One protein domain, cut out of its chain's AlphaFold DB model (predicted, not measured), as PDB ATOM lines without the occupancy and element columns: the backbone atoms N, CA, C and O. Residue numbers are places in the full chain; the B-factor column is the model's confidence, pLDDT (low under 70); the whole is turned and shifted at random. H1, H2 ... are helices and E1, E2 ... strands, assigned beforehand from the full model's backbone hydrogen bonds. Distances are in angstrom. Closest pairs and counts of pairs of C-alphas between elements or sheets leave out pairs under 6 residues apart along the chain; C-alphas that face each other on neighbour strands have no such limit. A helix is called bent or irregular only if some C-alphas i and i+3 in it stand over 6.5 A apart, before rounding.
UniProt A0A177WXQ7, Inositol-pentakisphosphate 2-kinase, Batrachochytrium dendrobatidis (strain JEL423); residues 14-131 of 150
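Overview. This is residues 14 to 131 of the 150 residues of the protein "Inositol-pentakisphosphate 2-kinase" of Batrachochytrium dendrobatidis (strain JEL423) (UniProt A0A177WXQ7). A strongly twisted sheet of six strands curls round one helix, H2, while the other helix, H1, packs on the opposite face with its residues 66 to 74. E3, the longest strand, runs through the middle of the sheet, with E2 and then E1 on one side and E5 and E6 on the other, and E4 beyond E6. The printed part has 118 residues with two named helices and six named strands, in the order E1 E2 E3 H1 E4 H2 E5 E6; the class is mixed, helices and strands. The sheet is branched, and its neighbour pairs are antiparallel. The whole is compact, with a radius of gyration of the C-alphas of 14.4 A and spans of 38 by 38 by 25 A.

Along the chain. E1, residues 23 to 28, begins at C-alpha 23 (145.230, 156.156, 175.546) and is 13.9 A long. E2, residues 32 to 37, measures 16.0 A, and E3, residues 47 to 55, 26.2 A. H1, residues 66 to 80, is 20.9 A long and ends at C-alpha 80 (177.591, 160.854, 179.021). E4 is residues 89 to 93, 13.5 A. H2, residues 96 to 109, is 20.4 A long and irregular: C-alphas 105 and 108 are 7.6 A apart. E5 is residues 117 to 119, 7.0 A. E6, residues 125 to 130, is 16.7 A long and ends at C-alpha 130 (159.736, 154.874, 171.875).

Arrangement. E1, E2 and E3 form a meander, each strand the antiparallel neighbour of the one before, in two hairpins. N 36 and O 24 are 2.8 A apart between E1 and E2, and N 49 and O 35 are 2.7 A apart between E2 and E3. The pairing of E3 is staggered: E6 pairs with its residues 47 to 50, with N 48 and O 129 at 2.8 A, and E5 with its residues 53 to 55, with N 54 and O 118 at 2.9 A. E4, an edge strand, is the antiparallel neighbour of E6, with N 128 and O 90 at 2.8 A. H1 is on the sheet at a height of 10.9 A, over E4 and E6, and runs along the strands, at 9 degrees to E4 on the local plane. The closest C-alphas of H1 and E6 are those of Val 66 and Val 126, 6.5 A. H2 is on the opposite face; its closest C-alphas to E1 are those of Gln 109 and Val 25, 6.1 A, and to E5 those of Ala 103 and Ile 119, 6.2 A. H1 and H2 are apart. Each O i to N i+4 pair of H1 is within hydrogen-bond range; in H2 it is 8 of 10.

Size, cuts and confidence. The two C-alphas farthest apart are those of Asn 43 and Ile 57, 41.4 A. The printed part has no cut, and no link is long. The mean pLDDT of the printed part is 85.2; residues 14 to 20, 41 to 44 and 56 to 61 are under 70.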
ATOM      1  N   ASP A  14     147.537 164.879 165.384       65.06
ATOM      2  CA  ASP A  14     146.098 164.923 165.117       65.06
ATOM      3  C   ASP A  14     145.637 163.697 164.305       65.06
ATOM      4  O   ASP A  14     144.519 163.214 164.489       65.06
ATOM      5  N   GLN A  15     146.508 163.126 163.464       66.50
ATOM      6  CA  GLN A  15     146.223 161.892 162.716       66.50
ATOM      7  C   GLN A  15     146.408 160.630 163.568       66.50
ATOM      8  O   GLN A  15     145.776 159.608 163.305       66.50
ATOM      9  N   TRP A  16     147.274 160.683 164.583       68.50
ATOM     10  CA  TRP A  16     147.545 159.552 165.478       68.50
ATOM     11  C   TRP A  16     146.548 159.469 166.633       68.50
ATOM     12  O   TRP A  16     146.291 158.375 167.129       68.50
ATOM     13  N   ILE A  17     145.977 160.603 167.053       69.69
ATOM     14  CA  ILE A  17     145.019 160.702 168.159       69.69
ATOM     15  C   ILE A  17     143.632 161.070 167.613       69.69
ATOM     16  O   ILE A  17     143.098 162.166 167.798       69.69
ATOM     17  N   SER A  18     143.011 160.094 166.956       66.12
ATOM     18  CA  SER A  18     141.586 160.109 166.607       66.12
ATOM     19  C   SER A  18     140.678 159.911 167.838       66.12
ATOM     20  O   SER A  18     141.152 159.627 168.939       66.12
ATOM     21  N   LEU A  19     139.356 160.070 167.677       55.56
ATOM     22  CA  LEU A  19     138.352 159.825 168.732       55.56
ATOM     23  C   LEU A  19     138.429 158.419 169.348       55.56
ATOM     24  O   LEU A  19     138.194 158.294 170.545       55.56
ATOM     25  N   ASP A  20     138.833 157.417 168.569       66.00
ATOM     26  CA  ASP A  20     138.865 156.014 169.000       66.00
ATOM     27  C   ASP A  20     140.254 155.575 169.483       66.00
ATOM     28  O   ASP A  20     140.530 154.387 169.668       66.00
ATOM     29  N   THR A  21     141.168 156.530 169.662       78.75
ATOM     30  CA  THR A  21     142.525 156.228 170.116       78.75
ATOM     31  C   THR A  21     142.486 155.843 171.584       78.75
ATOM     32  O   THR A  21     142.120 156.642 172.447       78.75
ATOM     33  N   LEU A  22     142.884 154.609 171.874       86.25
ATOM     34  CA  LEU A  22     143.002 154.106 173.227       86.25
ATOM     35  C   LEU A  22     144.296 154.649 173.831       86.25
ATOM     36  O   LEU A  22     145.399 154.281 173.421       86.25
ATOM     37  N   LEU A  23     144.137 155.538 174.809       91.56
ATOM     38  CA  LEU A  23     145.230 156.156 175.546       91.56
ATOM     39  C   LEU A  23     145.328 155.547 176.943       91.56
ATOM     40  O   LEU A  23     144.335 155.492 177.675       91.56
ATOM     41  N   GLN A  24     146.535 155.134 177.323       92.81
ATOM     42  CA  GLN A  24     146.802 154.559 178.637       92.81
ATOM     43  C   GLN A  24     147.884 155.345 179.370       92.81
ATOM     44  O   GLN A  24     148.982 155.526 178.849       92.81
ATOM     45  N   VAL A  25     147.611 155.780 180.599       94.00
ATOM     46  CA  VAL A  25     148.657 156.349 181.462       94.00
ATOM     47  C   VAL A  25     149.563 155.219 181.928       94.00
ATOM     48  O   VAL A  25     149.109 154.307 182.614       94.00
ATOM     49  N   ILE A  26     150.844 155.289 181.571       92.81
ATOM     50  CA  ILE A  26     151.842 154.282 181.969       92.81
ATOM     51  C   ILE A  26     152.835 154.809 183.007       92.81
ATOM     52  O   ILE A  26     153.554 154.033 183.624       92.81
ATOM     53  N   GLY A  27     152.873 156.126 183.224       93.56
ATOM     54  CA  GLY A  27     153.746 156.736 184.216       93.56
ATOM     55  C   GLY A  27     153.413 158.201 184.459       93.56
ATOM     56  O   GLY A  27     152.929 158.909 183.577       93.56
ATOM     57  N   GLU A  28     153.680 158.685 185.669       93.88
ATOM     58  CA  GLU A  28     153.473 160.088 186.019       93.88
ATOM     59  C   GLU A  28     154.512 160.560 187.043       93.88
ATOM     60  O   GLU A  28     154.582 160.078 188.174       93.88
ATOM     61  N   GLY A  29     155.308 161.557 186.651       91.56
ATOM     62  CA  GLY A  29     156.246 162.255 187.529       91.56
ATOM     63  C   GLY A  29     155.678 163.578 188.044       91.56
ATOM     64  O   GLY A  29     154.515 163.906 187.840       91.56
ATOM     65  N   ASN A  30     156.499 164.410 188.689       89.88
ATOM     66  CA  ASN A  30     156.073 165.765 189.084       89.88
ATOM     67  C   ASN A  30     155.932 166.720 187.879       89.88
ATOM     68  O   ASN A  30     155.128 167.649 187.929       89.88
ATOM     69  N   ALA A  31     156.721 166.504 186.823       90.06
ATOM     70  CA  ALA A  31     156.822 167.410 185.678       90.06
ATOM     71  C   ALA A  31     156.089 166.921 184.421       90.06
ATOM     72  O   ALA A  31     155.729 167.745 183.596       90.06
ATOM     73  N   ASN A  32     155.876 165.610 184.266       93.56
ATOM     74  CA  ASN A  32     155.297 165.039 183.049       93.56
ATOM     75  C   ASN A  32     154.335 163.887 183.366       93.56
ATOM     76  O   ASN A  32     154.501 163.213 184.389       93.56
ATOM     77  N   VAL A  33     153.379 163.651 182.469       95.31
ATOM     78  CA  VAL A  33     152.593 162.411 182.356       95.31
ATOM     79  C   VAL A  33     153.058 161.670 181.107       95.31
ATOM     80  O   VAL A  33     153.274 162.297 180.071       95.31
ATOM     81  N   ILE A  34     153.218 160.353 181.207       95.50
ATOM     82  CA  ILE A  34     153.566 159.475 180.092       95.50
ATOM     83  C   ILE A  34     152.331 158.664 179.705       95.50
ATOM     84  O   ILE A  34     151.747 157.964 180.539       95.50
ATOM     85  N   VAL A  35     151.936 158.768 178.439       94.56
ATOM     86  CA  VAL A  35     150.719 158.153 177.899       94.56
ATOM     87  C   VAL A  35     151.079 157.267 176.715       94.56
ATOM     88  O   VAL A  35     151.617 157.754 175.728       94.56
ATOM     89  N   ALA A  36     150.778 155.977 176.784       91.56
ATOM     90  CA  ALA A  36     150.918 155.067 175.656       91.56
ATOM     91  C   ALA A  36     149.754 155.232 174.671       91.56
ATOM     92  O   ALA A  36     148.600 155.385 175.080       91.56
ATOM     93  N   ILE A  37     150.065 155.156 173.374       88.19
ATOM     94  CA  ILE A  37     149.071 155.005 172.307       88.19
ATOM     95  C   ILE A  37     148.903 153.502 172.069       88.19
ATOM     96  O   ILE A  37     149.788 152.865 171.500       88.19
ATOM     97  N   CYS A  38     147.804 152.916 172.545       81.69
ATOM     98  CA  CYS A  38     147.616 151.459 172.569       81.69
ATOM     99  C   CYS A  38     147.152 150.872 171.227       81.69
ATOM    100  O   CYS A  38     147.274 149.670 171.003       81.69
ATOM    101  N   ASN A  39     146.622 151.701 170.332       78.69
ATOM    102  CA  ASN A  39     146.194 151.334 168.983       78.69
ATOM    103  C   ASN A  39     146.778 152.310 167.947       78.69
ATOM    104  O   ASN A  39     146.028 153.021 167.277       78.69
ATOM    105  N   PRO A  40     148.116 152.383 167.824       71.44
ATOM    106  CA  PRO A  40     148.735 153.318 166.899       71.44
ATOM    107  C   PRO A  40     148.356 152.968 165.444       71.44
ATOM    108  O   PRO A  40     147.957 151.830 165.162       71.44
ATOM    109  N   PRO A  41     148.479 153.920 164.499       67.12
ATOM    110  CA  PRO A  41     148.236 153.663 163.082       67.12
ATOM    111  C   PRO A  41     148.995 152.425 162.575       67.12
ATOM    112  O   PRO A  41     150.079 152.099 163.062       67.12
ATOM    113  N   ARG A  42     148.428 151.710 161.588       58.47
ATOM    114  CA  ARG A  42     149.051 150.493 161.031       58.47
ATOM    115  C   ARG A  42     150.501 150.782 160.609       58.47
ATOM    116  O   ARG A  42     150.740 151.748 159.894       58.47
ATOM    117  N   ASN A  43     151.426 149.903 161.006       58.50
ATOM    118  CA  ASN A  43     152.881 149.985 160.779       58.50
ATOM    119  C   ASN A  43     153.651 151.015 161.626       58.50
ATOM    120  O   ASN A  43     154.840 151.224 161.387       58.50
ATOM    121  N   SER A  44     153.027 151.622 162.634       62.66
ATOM    122  CA  SER A  44     153.743 152.442 163.613       62.66
ATOM    123  C   SER A  44     154.364 151.582 164.717       62.66
ATOM    124  O   SER A  44     153.740 150.642 165.212       62.66
ATOM    125  N   LYS A  45     155.590 151.928 165.132       70.06
ATOM    126  CA  LYS A  45     156.193 151.406 166.371       70.06
ATOM    127  C   LYS A  45     155.295 151.748 167.568       70.06
ATOM    128  O   LYS A  45     154.570 152.746 167.536       70.06
ATOM    129  N   THR A  46     155.371 150.963 168.644       79.44
ATOM    130  CA  THR A  46     154.736 151.357 169.906       79.44
ATOM    131  C   THR A  46     155.445 152.586 170.457       79.44
ATOM    132  O   THR A  46     156.644 152.556 170.733       79.44
ATOM    133  N   VAL A  47     154.691 153.663 170.644       85.94
ATOM    134  CA  VAL A  47     155.208 154.932 171.154       85.94
ATOM    135  C   VAL A  47     154.435 155.396 172.375       85.94
ATOM    136  O   VAL A  47     153.318 154.949 172.658       85.94
ATOM    137  N   VAL A  48     155.036 156.345 173.076       91.19
ATOM    138  CA  VAL A  48     154.438 157.062 174.194       91.19
ATOM    139  C   VAL A  48     154.514 158.560 173.948       91.19
ATOM    140  O   VAL A  48     155.423 159.066 173.293       91.19
ATOM    141  N   LEU A  49     153.554 159.277 174.511       93.31
ATOM    142  CA  LEU A  49     153.520 160.724 174.585       93.31
ATOM    143  C   LEU A  49     154.039 161.146 175.949       93.31
ATOM    144  O   LEU A  49     153.529 160.702 176.979       93.31
ATOM    145  N   ARG A  50     155.011 162.050 175.960       94.75
ATOM    146  CA  ARG A  50     155.447 162.755 177.160       94.75
ATOM    147  C   ARG A  50     154.803 164.135 177.177       94.75
ATOM    148  O   ARG A  50     155.151 165.009 176.383       94.75
ATOM    149  N   LEU A  51     153.856 164.307 178.092       94.38
ATOM    150  CA  LEU A  51     153.029 165.502 178.230       94.38
ATOM    151  C   LEU A  51     153.500 166.312 179.436       94.38
ATOM    152  O   LEU A  51     153.529 165.789 180.554       94.38
ATOM    153  N   ALA A  52     153.855 167.576 179.217       92.88
ATOM    154  CA  ALA A  52     154.280 168.463 180.291       92.88
ATOM    155  C   ALA A  52     153.118 168.784 181.237       92.88
ATOM    156  O   ALA A  52     151.954 168.829 180.832       92.88
ATOM    157  N   LYS A  53     153.442 169.004 182.512       91.81
ATOM    158  CA  LYS A  53     152.482 169.387 183.541       91.81
ATOM    159  C   LYS A  53     152.734 170.785 184.075       91.81
ATOM    160  O   LYS A  53     153.873 171.141 184.377       91.81
ATOM    161  N   GLU A  54     151.652 171.492 184.358       87.62
ATOM    162  CA  GLU A  54     151.656 172.794 185.018       87.62
ATOM    163  C   GLU A  54     150.805 172.799 186.294       87.62
ATOM    164  O   GLU A  54     149.939 171.948 186.510       87.62
ATOM    165  N   SER A  55     151.092 173.753 187.181       75.81
ATOM    166  CA  SER A  55     150.298 173.980 188.392       75.81
ATOM    167  C   SER A  55     149.138 174.914 188.072       75.81
ATOM    168  O   SER A  55     149.366 176.021 187.594       75.81
ATOM    169  N   GLY A  56     147.909 174.517 188.410       62.38
ATOM    170  CA  GLY A  56     146.707 175.308 188.119       62.38
ATOM    171  C   GLY A  56     146.614 176.657 188.851       62.38
ATOM    172  O   GLY A  56     145.701 177.425 188.577       62.38
ATOM    173  N   ILE A  57     147.531 176.958 189.779       57.84
ATOM    174  CA  ILE A  57     147.463 178.156 190.638       57.84
ATOM    175  C   ILE A  57     148.237 179.350 190.047       57.84
ATOM    176  O   ILE A  57     148.028 180.477 190.475       57.84
ATOM    177  N   ASN A  58     149.098 179.152 189.046       55.91
ATOM    178  CA  ASN A  58     149.761 180.247 188.334       55.91
ATOM    179  C   ASN A  58     150.273 179.736 186.986       55.91
ATOM    180  O   ASN A  58     151.273 179.016 186.954       55.91
ATOM    181  N   LEU A  59     149.617 180.146 185.896       58.41
ATOM    182  CA  LEU A  59     150.041 179.913 184.510       58.41
ATOM    183  C   LEU A  59     151.304 180.736 184.211       58.41
ATOM    184  O   LEU A  59     151.276 181.731 183.488       58.41
ATOM    185  N   LYS A  60     152.423 180.382 184.841       64.69
ATOM    186  CA  LYS A  60     153.732 180.869 184.416       64.69
ATOM    187  C   LYS A  60     154.221 179.937 183.314       64.69
ATOM    188  O   LYS A  60     154.134 178.723 183.504       64.69
ATOM    189  N   PRO A  61     154.762 180.476 182.208       66.56
ATOM    190  CA  PRO A  61     155.422 179.656 181.206       66.56
ATOM    191  C   PRO A  61     156.420 178.715 181.879       66.56
ATOM    192  O   PRO A  61     157.128 179.126 182.807       66.56
ATOM    193  N   LEU A  62     156.471 177.459 181.428       71.81
ATOM    194  CA  LEU A  62     157.515 176.546 181.875       71.81
ATOM    195  C   LEU A  62     158.886 177.204 181.650       71.81
ATOM    196  O   LEU A  62     159.096 177.826 180.608       71.81
ATOM    197  N   PRO A  63     159.830 177.059 182.596       76.19
ATOM    198  CA  PRO A  63     161.152 177.667 182.465       76.19
ATOM    199  C   PRO A  63     161.927 177.137 181.250       76.19
ATOM    200  O   PRO A  63     162.822 177.815 180.760       76.19
ATOM    201  N   PHE A  64     161.567 175.944 180.764       83.56
ATOM    202  CA  PHE A  64     162.153 175.303 179.593       83.56
ATOM    203  C   PHE A  64     161.044 174.740 178.711       83.56
ATOM    204  O   PHE A  64     160.157 174.028 179.200       83.56
ATOM    205  N   SER A  65     161.110 175.021 177.412       86.06
ATOM    206  CA  SER A  65     160.182 174.452 176.437       86.06
ATOM    207  C   SER A  65     160.408 172.945 176.269       86.06
ATOM    208  O   SER A  65     161.447 172.401 176.648       86.06
ATOM    209  N   VAL A  66     159.446 172.239 175.667       87.69
ATOM    210  CA  VAL A  66     159.621 170.814 175.324       87.69
ATOM    211  C   VAL A  66     160.795 170.620 174.351       87.69
ATOM    212  O   VAL A  66     161.498 169.614 174.433       87.69
ATOM    213  N   ALA A  67     161.058 171.602 173.482       88.62
ATOM    214  CA  ALA A  67     162.205 171.580 172.579       88.62
ATOM    215  C   ALA A  67     163.539 171.693 173.333       88.62
ATOM    216  O   ALA A  67     164.452 170.912 173.066       88.62
ATOM    217  N   ASP A  68     163.621 172.582 174.327       90.50
ATOM    218  CA  ASP A  68     164.812 172.706 175.180       90.50
ATOM    219  C   ASP A  68     165.074 171.407 175.948       90.50
ATOM    220  O   ASP A  68     166.213 170.947 176.042       90.50
ATOM    221  N   GLN A  69     164.014 170.767 176.454       90.62
ATOM    222  CA  GLN A  69     164.115 169.473 177.132       90.62
ATOM    223  C   GLN A  69     164.639 168.374 176.200       90.62
ATOM    224  O   GLN A  69     165.485 167.584 176.618       90.62
ATOM    225  N   GLN A  70     164.172 168.326 174.945       91.94
ATOM    226  CA  GLN A  70     164.663 167.369 173.948       91.94
ATOM    227  C   GLN A  70     166.146 167.602 173.645       91.94
ATOM    228  O   GLN A  70     166.939 166.665 173.704       91.94
ATOM    229  N   ALA A  71     166.523 168.848 173.351       91.00
ATOM    230  CA  ALA A  71     167.895 169.214 173.027       91.00
ATOM    231  C   ALA A  71     168.841 168.877 174.185       91.00
ATOM    232  O   ALA A  71     169.869 168.235 173.976       91.00
ATOM    233  N   TYR A  72     168.457 169.226 175.416       92.25
ATOM    234  CA  TYR A  72     169.215 168.860 176.608       92.25
ATOM    235  C   TYR A  72     169.357 167.342 176.742       92.25
ATOM    236  O   TYR A  72     170.466 166.859 176.952       92.25
ATOM    237  N   GLN A  73     168.269 166.581 176.589       91.31
ATOM    238  CA  GLN A  73     168.310 165.125 176.715       91.31
ATOM    239  C   GLN A  73     169.218 164.489 175.655       91.31
ATOM    240  O   GLN A  73     169.998 163.598 175.989       91.31
ATOM    241  N   ILE A  74     169.174 164.969 174.408       91.38
ATOM    242  CA  ILE A  74     170.063 164.510 173.335       91.38
ATOM    243  C   ILE A  74     171.522 164.811 173.688       91.38
ATOM    244  O   ILE A  74     172.343 163.897 173.738       91.38
ATOM    245  N   CYS A  75     171.838 166.071 173.991       92.94
ATOM    246  CA  CYS A  75     173.202 166.502 174.289       92.94
ATOM    247  C   CYS A  75     173.780 165.788 175.518       92.94
ATOM    248  O   CYS A  75     174.912 165.307 175.470       92.94
ATOM    249  N   ALA A  76     173.005 165.681 176.600       94.06
ATOM    250  CA  ALA A  76     173.422 165.002 177.822       94.06
ATOM    251  C   ALA A  76     173.657 163.510 177.572       94.06
ATOM    252  O   ALA A  76     174.679 162.974 177.994       94.06
ATOM    253  N   THR A  77     172.758 162.847 176.837       93.12
ATOM    254  CA  THR A  77     172.898 161.413 176.552       93.12
ATOM    255  C   THR A  77     174.118 161.134 175.685       93.12
ATOM    256  O   THR A  77     174.916 160.260 176.013       93.12
ATOM    257  N   LEU A  78     174.315 161.918 174.623       91.94
ATOM    258  CA  LEU A  78     175.488 161.788 173.761       91.94
ATOM    259  C   LEU A  78     176.792 162.032 174.519       91.94
ATOM    260  O   LEU A  78     177.747 161.287 174.327       91.94
ATOM    261  N   SER A  79     176.819 163.038 175.394       93.75
ATOM    262  CA  SER A  79     178.020 163.391 176.159       93.75
ATOM    263  C   SER A  79     178.379 162.356 177.226       93.75
ATOM    264  O   SER A  79     179.558 162.144 177.488       93.75
ATOM    265  N   LEU A  80     177.381 161.734 177.865       95.12
ATOM    266  CA  LEU A  80     177.591 160.854 179.021       95.12
ATOM    267  C   LEU A  80     177.613 159.364 178.666       95.12
ATOM    268  O   LEU A  80     178.357 158.603 179.280       95.12
ATOM    269  N   PHE A  81     176.793 158.942 177.703       94.25
ATOM    270  CA  PHE A  81     176.559 157.528 177.386       94.25
ATOM    271  C   PHE A  81     176.873 157.187 175.923       94.25
ATOM    272  O   PHE A  81     177.156 156.035 175.601       94.25
ATOM    273  N   GLY A  82     176.865 158.183 175.035       92.44
ATOM    274  CA  GLY A  82     177.131 158.015 173.609       92.44
ATOM    275  C   GLY A  82     175.897 157.639 172.784       92.44
ATOM    276  O   GLY A  82     174.789 157.464 173.289       92.44
ATOM    277  N   GLN A  83     176.107 157.518 171.470       90.69
ATOM    278  CA  GLN A  83     175.058 157.289 170.469       90.69
ATOM    279  C   GLN A  83     174.152 156.064 170.730       90.69
ATOM    280  O   GLN A  83     172.950 156.197 170.506       90.69
ATOM    281  N   PRO A  84     174.647 154.897 171.202       89.81
ATOM    282  CA  PRO A  84     173.805 153.703 171.363       89.81
ATOM    283  C   PRO A  84     172.682 153.839 172.397       89.81
ATOM    284  O   PRO A  84     171.719 153.084 172.347       89.81
ATOM    285  N   PHE A  85     172.806 154.785 173.330       87.62
ATOM    286  CA  PHE A  85     171.820 155.026 174.386       87.62
ATOM    287  C   PHE A  85     170.908 156.211 174.084       87.62
ATOM    288  O   PHE A  85     170.065 156.563 174.909       87.62
ATOM    289  N   LEU A  86     171.086 156.857 172.929       86.81
ATOM    290  CA  LEU A  86     170.282 158.005 172.558       86.81
ATOM    291  C   LEU A  86     168.835 157.550 172.306       86.81
ATOM    292  O   LEU A  86     168.612 156.747 171.400       86.81
ATOM    293  N   PRO A  87     167.843 158.043 173.074       81.62
ATOM    294  CA  PRO A  87     166.474 157.580 172.918       81.62
ATOM    295  C   PRO A  87     165.907 157.999 171.564       81.62
ATOM    296  O   PRO A  87     166.116 159.131 171.113       81.62
ATOM    297  N   GLU A  88     165.104 157.126 170.961       85.75
ATOM    298  CA  GLU A  88     164.247 157.510 169.846       85.75
ATOM    299  C   GLU A  88     163.157 158.461 170.360       85.75
ATOM    300  O   GLU A  88     162.239 158.067 171.085       85.75
ATOM    301  N   MET A  89     163.276 159.740 170.005       87.44
ATOM    302  CA  MET A  89     162.328 160.780 170.395       87.44
ATOM    303  C   MET A  89     162.134 161.810 169.282       87.44
ATOM    304  O   MET A  89     163.051 162.105 168.515       87.44
ATOM    305  N   SER A  90     160.939 162.382 169.186       86.75
ATOM    306  CA  SER A  90     160.597 163.412 168.201       86.75
ATOM    307  C   SER A  90     159.608 164.414 168.776       86.75
ATOM    308  O   SER A  90     158.729 164.056 169.559       86.75
ATOM    309  N   LEU A  91     159.743 165.679 168.376       88.94
ATOM    310  CA  LEU A  91     158.753 166.705 168.686       88.94
ATOM    311  C   LEU A  91     157.628 166.649 167.672       88.94
ATOM    312  O   LEU A  91     157.874 166.618 166.464       88.94
ATOM    313  N   VAL A  92     156.405 166.717 168.175       86.69
ATOM    314  CA  VAL A  92     155.218 166.822 167.340       86.69
ATOM    315  C   VAL A  92     154.379 168.001 167.791       86.69
ATOM    316  O   VAL A  92     154.199 168.226 168.987       86.69
ATOM    317  N   SER A  93     153.900 168.773 166.820       87.44
ATOM    318  CA  SER A  93     153.004 169.899 167.055       87.44
ATOM    319  C   SER A  93     151.680 169.431 167.657       87.44
ATOM    320  O   SER A  93     151.211 168.328 167.389       87.44
ATOM    321  N   THR A  94     151.067 170.282 168.466       88.12
ATOM    322  CA  THR A  94     149.764 170.016 169.079       88.12
ATOM    323  C   THR A  94     148.967 171.308 169.204       88.12
ATOM    324  O   THR A  94     149.503 172.409 169.058       88.12
ATOM    325  N   THR A  95     147.680 171.175 169.508       90.25
ATOM    326  CA  THR A  95     146.790 172.293 169.821       90.25
ATOM    327  C   THR A  95     146.295 172.209 171.268       90.25
ATOM    328  O   THR A  95     146.222 171.109 171.832       90.25
ATOM    329  N   PRO A  96     145.876 173.335 171.878       90.75
ATOM    330  CA  PRO A  96     145.244 173.310 173.197       90.75
ATOM    331  C   PRO A  96     143.987 172.438 173.250       90.75
ATOM    332  O   PRO A  96     143.729 171.781 174.258       90.75
ATOM    333  N   ALA A  97     143.223 172.387 172.154       90.44
ATOM    334  CA  ALA A  97     142.039 171.540 172.041       90.44
ATOM    335  C   ALA A  97     142.406 170.049 172.102       90.44
ATOM    336  O   ALA A  97     141.788 169.296 172.858       90.44
ATOM    337  N   LEU A  98     143.446 169.634 171.370       90.44
ATOM    338  CA  LEU A  98     143.927 168.255 171.400       90.44
ATOM    339  C   LEU A  98     144.452 167.871 172.788       90.44
ATOM    340  O   LEU A  98     144.069 166.831 173.323       90.44
ATOM    341  N   LEU A  99     145.271 168.726 173.410       91.75
ATOM    342  CA  LEU A  99     145.795 168.473 174.756       91.75
ATOM    343  C   LEU A  99     144.686 168.399 175.804       91.75
ATOM    344  O   LEU A  99     144.733 167.534 176.676       91.75
ATOM    345  N   SER A 100     143.660 169.244 175.688       91.31
ATOM    346  CA  SER A 100     142.483 169.198 176.563       91.31
ATOM    347  C   SER A 100     141.718 167.883 176.407       91.31
ATOM    348  O   SER A 100     141.330 167.269 177.402       91.31
ATOM    349  N   LYS A 101     141.546 167.405 175.168       90.50
ATOM    350  CA  LYS A 101     140.906 166.114 174.877       90.50
ATOM    351  C   LYS A 101     141.703 164.949 175.469       90.50
ATOM    352  O   LYS A 101     141.121 164.096 176.139       90.50
ATOM    353  N   ILE A 102     143.024 164.936 175.279       92.25
ATOM    354  CA  ILE A 102     143.910 163.930 175.882       92.25
ATOM    355  C   ILE A 102     143.785 163.983 177.407       92.25
ATOM    356  O   ILE A 102     143.530 162.955 178.030       92.25
ATOM    357  N   ALA A 103     143.882 165.172 178.007       92.25
ATOM    358  CA  ALA A 103     143.786 165.357 179.450       92.25
ATOM    359  C   ALA A 103     142.476 164.811 180.026       92.25
ATOM    360  O   ALA A 103     142.511 164.081 181.016       92.25
ATOM    361  N   ALA A 104     141.346 165.101 179.378       91.12
ATOM    362  CA  ALA A 104     140.043 164.577 179.770       91.12
ATOM    363  C   ALA A 104     139.970 163.047 179.649       91.12
ATOM    364  O   ALA A 104     139.441 162.391 180.542       91.12
ATOM    365  N   SER A 105     140.534 162.462 178.587       91.62
ATOM    366  CA  SER A 105     140.498 161.007 178.365       91.62
ATOM    367  C   SER A 105     141.312 160.204 179.385       91.62
ATOM    368  O   SER A 105     140.960 159.069 179.706       91.62
ATOM    369  N   ILE A 106     142.386 160.792 179.922       92.81
ATOM    370  CA  ILE A 106     143.303 160.092 180.828       92.81
ATOM    371  C   ILE A 106     143.081 160.424 182.305       92.81
ATOM    372  O   ILE A 106     143.695 159.790 183.159       92.81
ATOM    373  N   ILE A 107     142.248 161.419 182.640       91.19
ATOM    374  CA  ILE A 107     142.155 161.968 184.004       91.19
ATOM    375  C   ILE A 107     141.826 160.909 185.061       91.19
ATOM    376  O   ILE A 107     142.405 160.934 186.143       91.19
ATOM    377  N   SER A 108     140.956 159.950 184.734       92.38
ATOM    378  CA  SER A 108     140.541 158.866 185.634       92.38
ATOM    379  C   SER A 108     141.623 157.809 185.864       92.38
ATOM    380  O   SER A 108     141.543 157.060 186.833       92.38
ATOM    381  N   GLN A 109     142.635 157.750 184.996       94.00
ATOM    382  CA  GLN A 109     143.765 156.823 185.097       94.00
ATOM    383  C   GLN A 109     144.937 157.418 185.893       94.00
ATOM    384  O   GLN A 109     145.870 156.705 186.264       94.00
ATOM    385  N   ARG A 110     144.930 158.737 186.125       92.81
ATOM    386  CA  ARG A 110     146.011 159.446 186.816       92.81
ATOM    387  C   ARG A 110     145.964 159.200 188.318       92.81
ATOM    388  O   ARG A 110     144.907 159.008 188.914       92.81
ATOM    389  N   ASN A 111     147.131 159.254 188.956       86.56
ATOM    390  CA  ASN A 111     147.227 159.068 190.400       86.56
ATOM    391  C   ASN A 111     146.590 160.264 191.127       86.56
ATOM    392  O   ASN A 111     146.986 161.408 190.896       86.56
ATOM    393  N   SER A 112     145.652 160.004 192.042       84.19
ATOM    394  CA  SER A 112     144.909 161.033 192.786       84.19
ATOM    395  C   SER A 112     145.802 161.998 193.573       84.19
ATOM    396  O   SER A 112     145.452 163.163 193.729       84.19
ATOM    397  N   ILE A 113     146.988 161.565 194.009       83.88
ATOM    398  CA  ILE A 113     147.959 162.411 194.726       83.88
ATOM    399  C   ILE A 113     148.685 163.368 193.764       83.88
ATOM    400  O   ILE A 113     149.294 164.342 194.194       83.88
ATOM    401  N   ARG A 114     148.654 163.114 192.451       82.12
ATOM    402  CA  ARG A 114     149.391 163.870 191.420       82.12
ATOM    403  C   ARG A 114     148.522 164.839 190.611       82.12
ATOM    404  O   ARG A 114     149.074 165.608 189.822       82.12
ATOM    405  N   THR A 115     147.207 164.847 190.831       77.88
ATOM    406  CA  THR A 115     146.232 165.676 190.094       77.88
ATOM    407  C   THR A 115     146.277 167.165 190.446       77.88
ATOM    408  O   THR A 115     145.679 167.968 189.741       77.88
ATOM    409  N   TYR A 116     147.047 167.568 191.467       83.19
ATOM    410  CA  TYR A 116     147.291 168.986 191.784       83.19
ATOM    411  C   TYR A 116     147.995 169.756 190.649       83.19
ATOM    412  O   TYR A 116     147.963 170.985 190.617       83.19
ATOM    413  N   LYS A 117     148.644 169.042 189.722       88.88
ATOM    414  CA  LYS A 117     149.136 169.583 188.451       88.88
ATOM    415  C   LYS A 117     148.359 168.964 187.302       88.88
ATOM    416  O   LYS A 117     148.161 167.752 187.299       88.88
ATOM    417  N   ASN A 118     147.994 169.756 186.306       89.94
ATOM    418  CA  ASN A 118     147.330 169.272 185.096       89.94
ATOM    419  C   ASN A 118     148.287 169.250 183.913       89.94
ATOM    420  O   ASN A 118     149.410 169.737 184.021       89.94
ATOM    421  N   ILE A 119     147.864 168.621 182.817       92.06
ATOM    422  CA  ILE A 119     148.589 168.730 181.549       92.06
ATOM    423  C   ILE A 119     148.579 170.202 181.146       92.06
ATOM    424  O   ILE A 119     147.526 170.833 181.173       92.06
ATOM    425  N   ASP A 120     149.750 170.721 180.794       91.88
ATOM    426  CA  ASP A 120     149.901 172.074 180.275       91.88
ATOM    427  C   ASP A 120     149.361 172.118 178.844       91.88
ATOM    428  O   ASP A 120     150.003 171.645 177.904       91.88
ATOM    429  N   ILE A 121     148.150 172.653 178.695       90.75
ATOM    430  CA  ILE A 121     147.450 172.728 177.407       90.75
ATOM    431  C   ILE A 121     147.968 173.863 176.514       90.75
ATOM    432  O   ILE A 121     147.547 173.968 175.364       90.75
ATOM    433  N   LEU A 122     148.855 174.725 177.016       89.56
ATOM    434  CA  LEU A 122     149.436 175.832 176.255       89.56
ATOM    435  C   LEU A 122     150.691 175.409 175.483       89.56
ATOM    436  O   LEU A 122     151.207 176.180 174.666       89.56
ATOM    437  N   GLN A 123     151.174 174.183 175.700       87.75
ATOM    438  CA  GLN A 123     152.281 173.628 174.936       87.75
ATOM    439  C   GLN A 123     151.934 173.542 173.447       87.75
ATOM    440  O   GLN A 123     150.905 173.001 173.049       87.75
ATOM    441  N   LYS A 124     152.832 174.069 172.610       88.69
ATOM    442  CA  LYS A 124     152.709 174.025 171.141       88.69
ATOM    443  C   LYS A 124     153.214 172.714 170.545       88.69
ATOM    444  O   LYS A 124     152.930 172.410 169.390       88.69
ATOM    445  N   SER A 125     153.981 171.957 171.322       90.31
ATOM    446  CA  SER A 125     154.504 170.656 170.937       90.31
ATOM    447  C   SER A 125     154.548 169.707 172.127       90.31
ATOM    448  O   SER A 125     154.598 170.123 173.284       90.31
ATOM    449  N   VAL A 126     154.548 168.417 171.826       91.94
ATOM    450  CA  VAL A 126     154.798 167.329 172.774       91.94
ATOM    451  C   VAL A 126     155.933 166.465 172.255       91.94
ATOM    452  O   VAL A 126     156.300 166.533 171.080       91.94
ATOM    453  N   MET A 127     156.488 165.638 173.132       91.88
ATOM    454  CA  MET A 127     157.512 164.677 172.750       91.88
ATOM    455  C   MET A 127     156.876 163.298 172.581       91.88
ATOM    456  O   MET A 127     156.268 162.776 173.516       91.88
ATOM    457  N   ILE A 128     157.027 162.718 171.393       89.06
ATOM    458  CA  ILE A 128     156.778 161.299 171.140       89.06
ATOM    459  C   ILE A 128     158.083 160.553 171.382       89.06
ATOM    460  O   ILE A 128     159.137 160.996 170.925       89.06
ATOM    461  N   MET A 129     158.019 159.441 172.102       88.44
ATOM    462  CA  MET A 129     159.171 158.607 172.439       88.44
ATOM    463  C   MET A 129     158.861 157.140 172.144       88.44
ATOM    464  O   MET A 129     157.697 156.736 172.181       88.44
ATOM    465  N   GLU A 130     159.886 156.333 171.881       86.88
ATOM    466  CA  GLU A 130     159.736 154.874 171.875       86.88
ATOM    467  C   GLU A 130     159.184 154.384 173.223       86.88
ATOM    468  O   GLU A 130     159.567 154.870 174.292       86.88
ATOM    469  N   ASN A 131     158.263 153.420 173.177       87.06
ATOM    470  CA  ASN A 131     157.782 152.766 174.385       87.06
ATOM    471  C   ASN A 131     158.787 151.710 174.861       87.06
ATOM    472  O   ASN A 131     158.727 150.557 174.439       87.06
TER     473      ASN A 131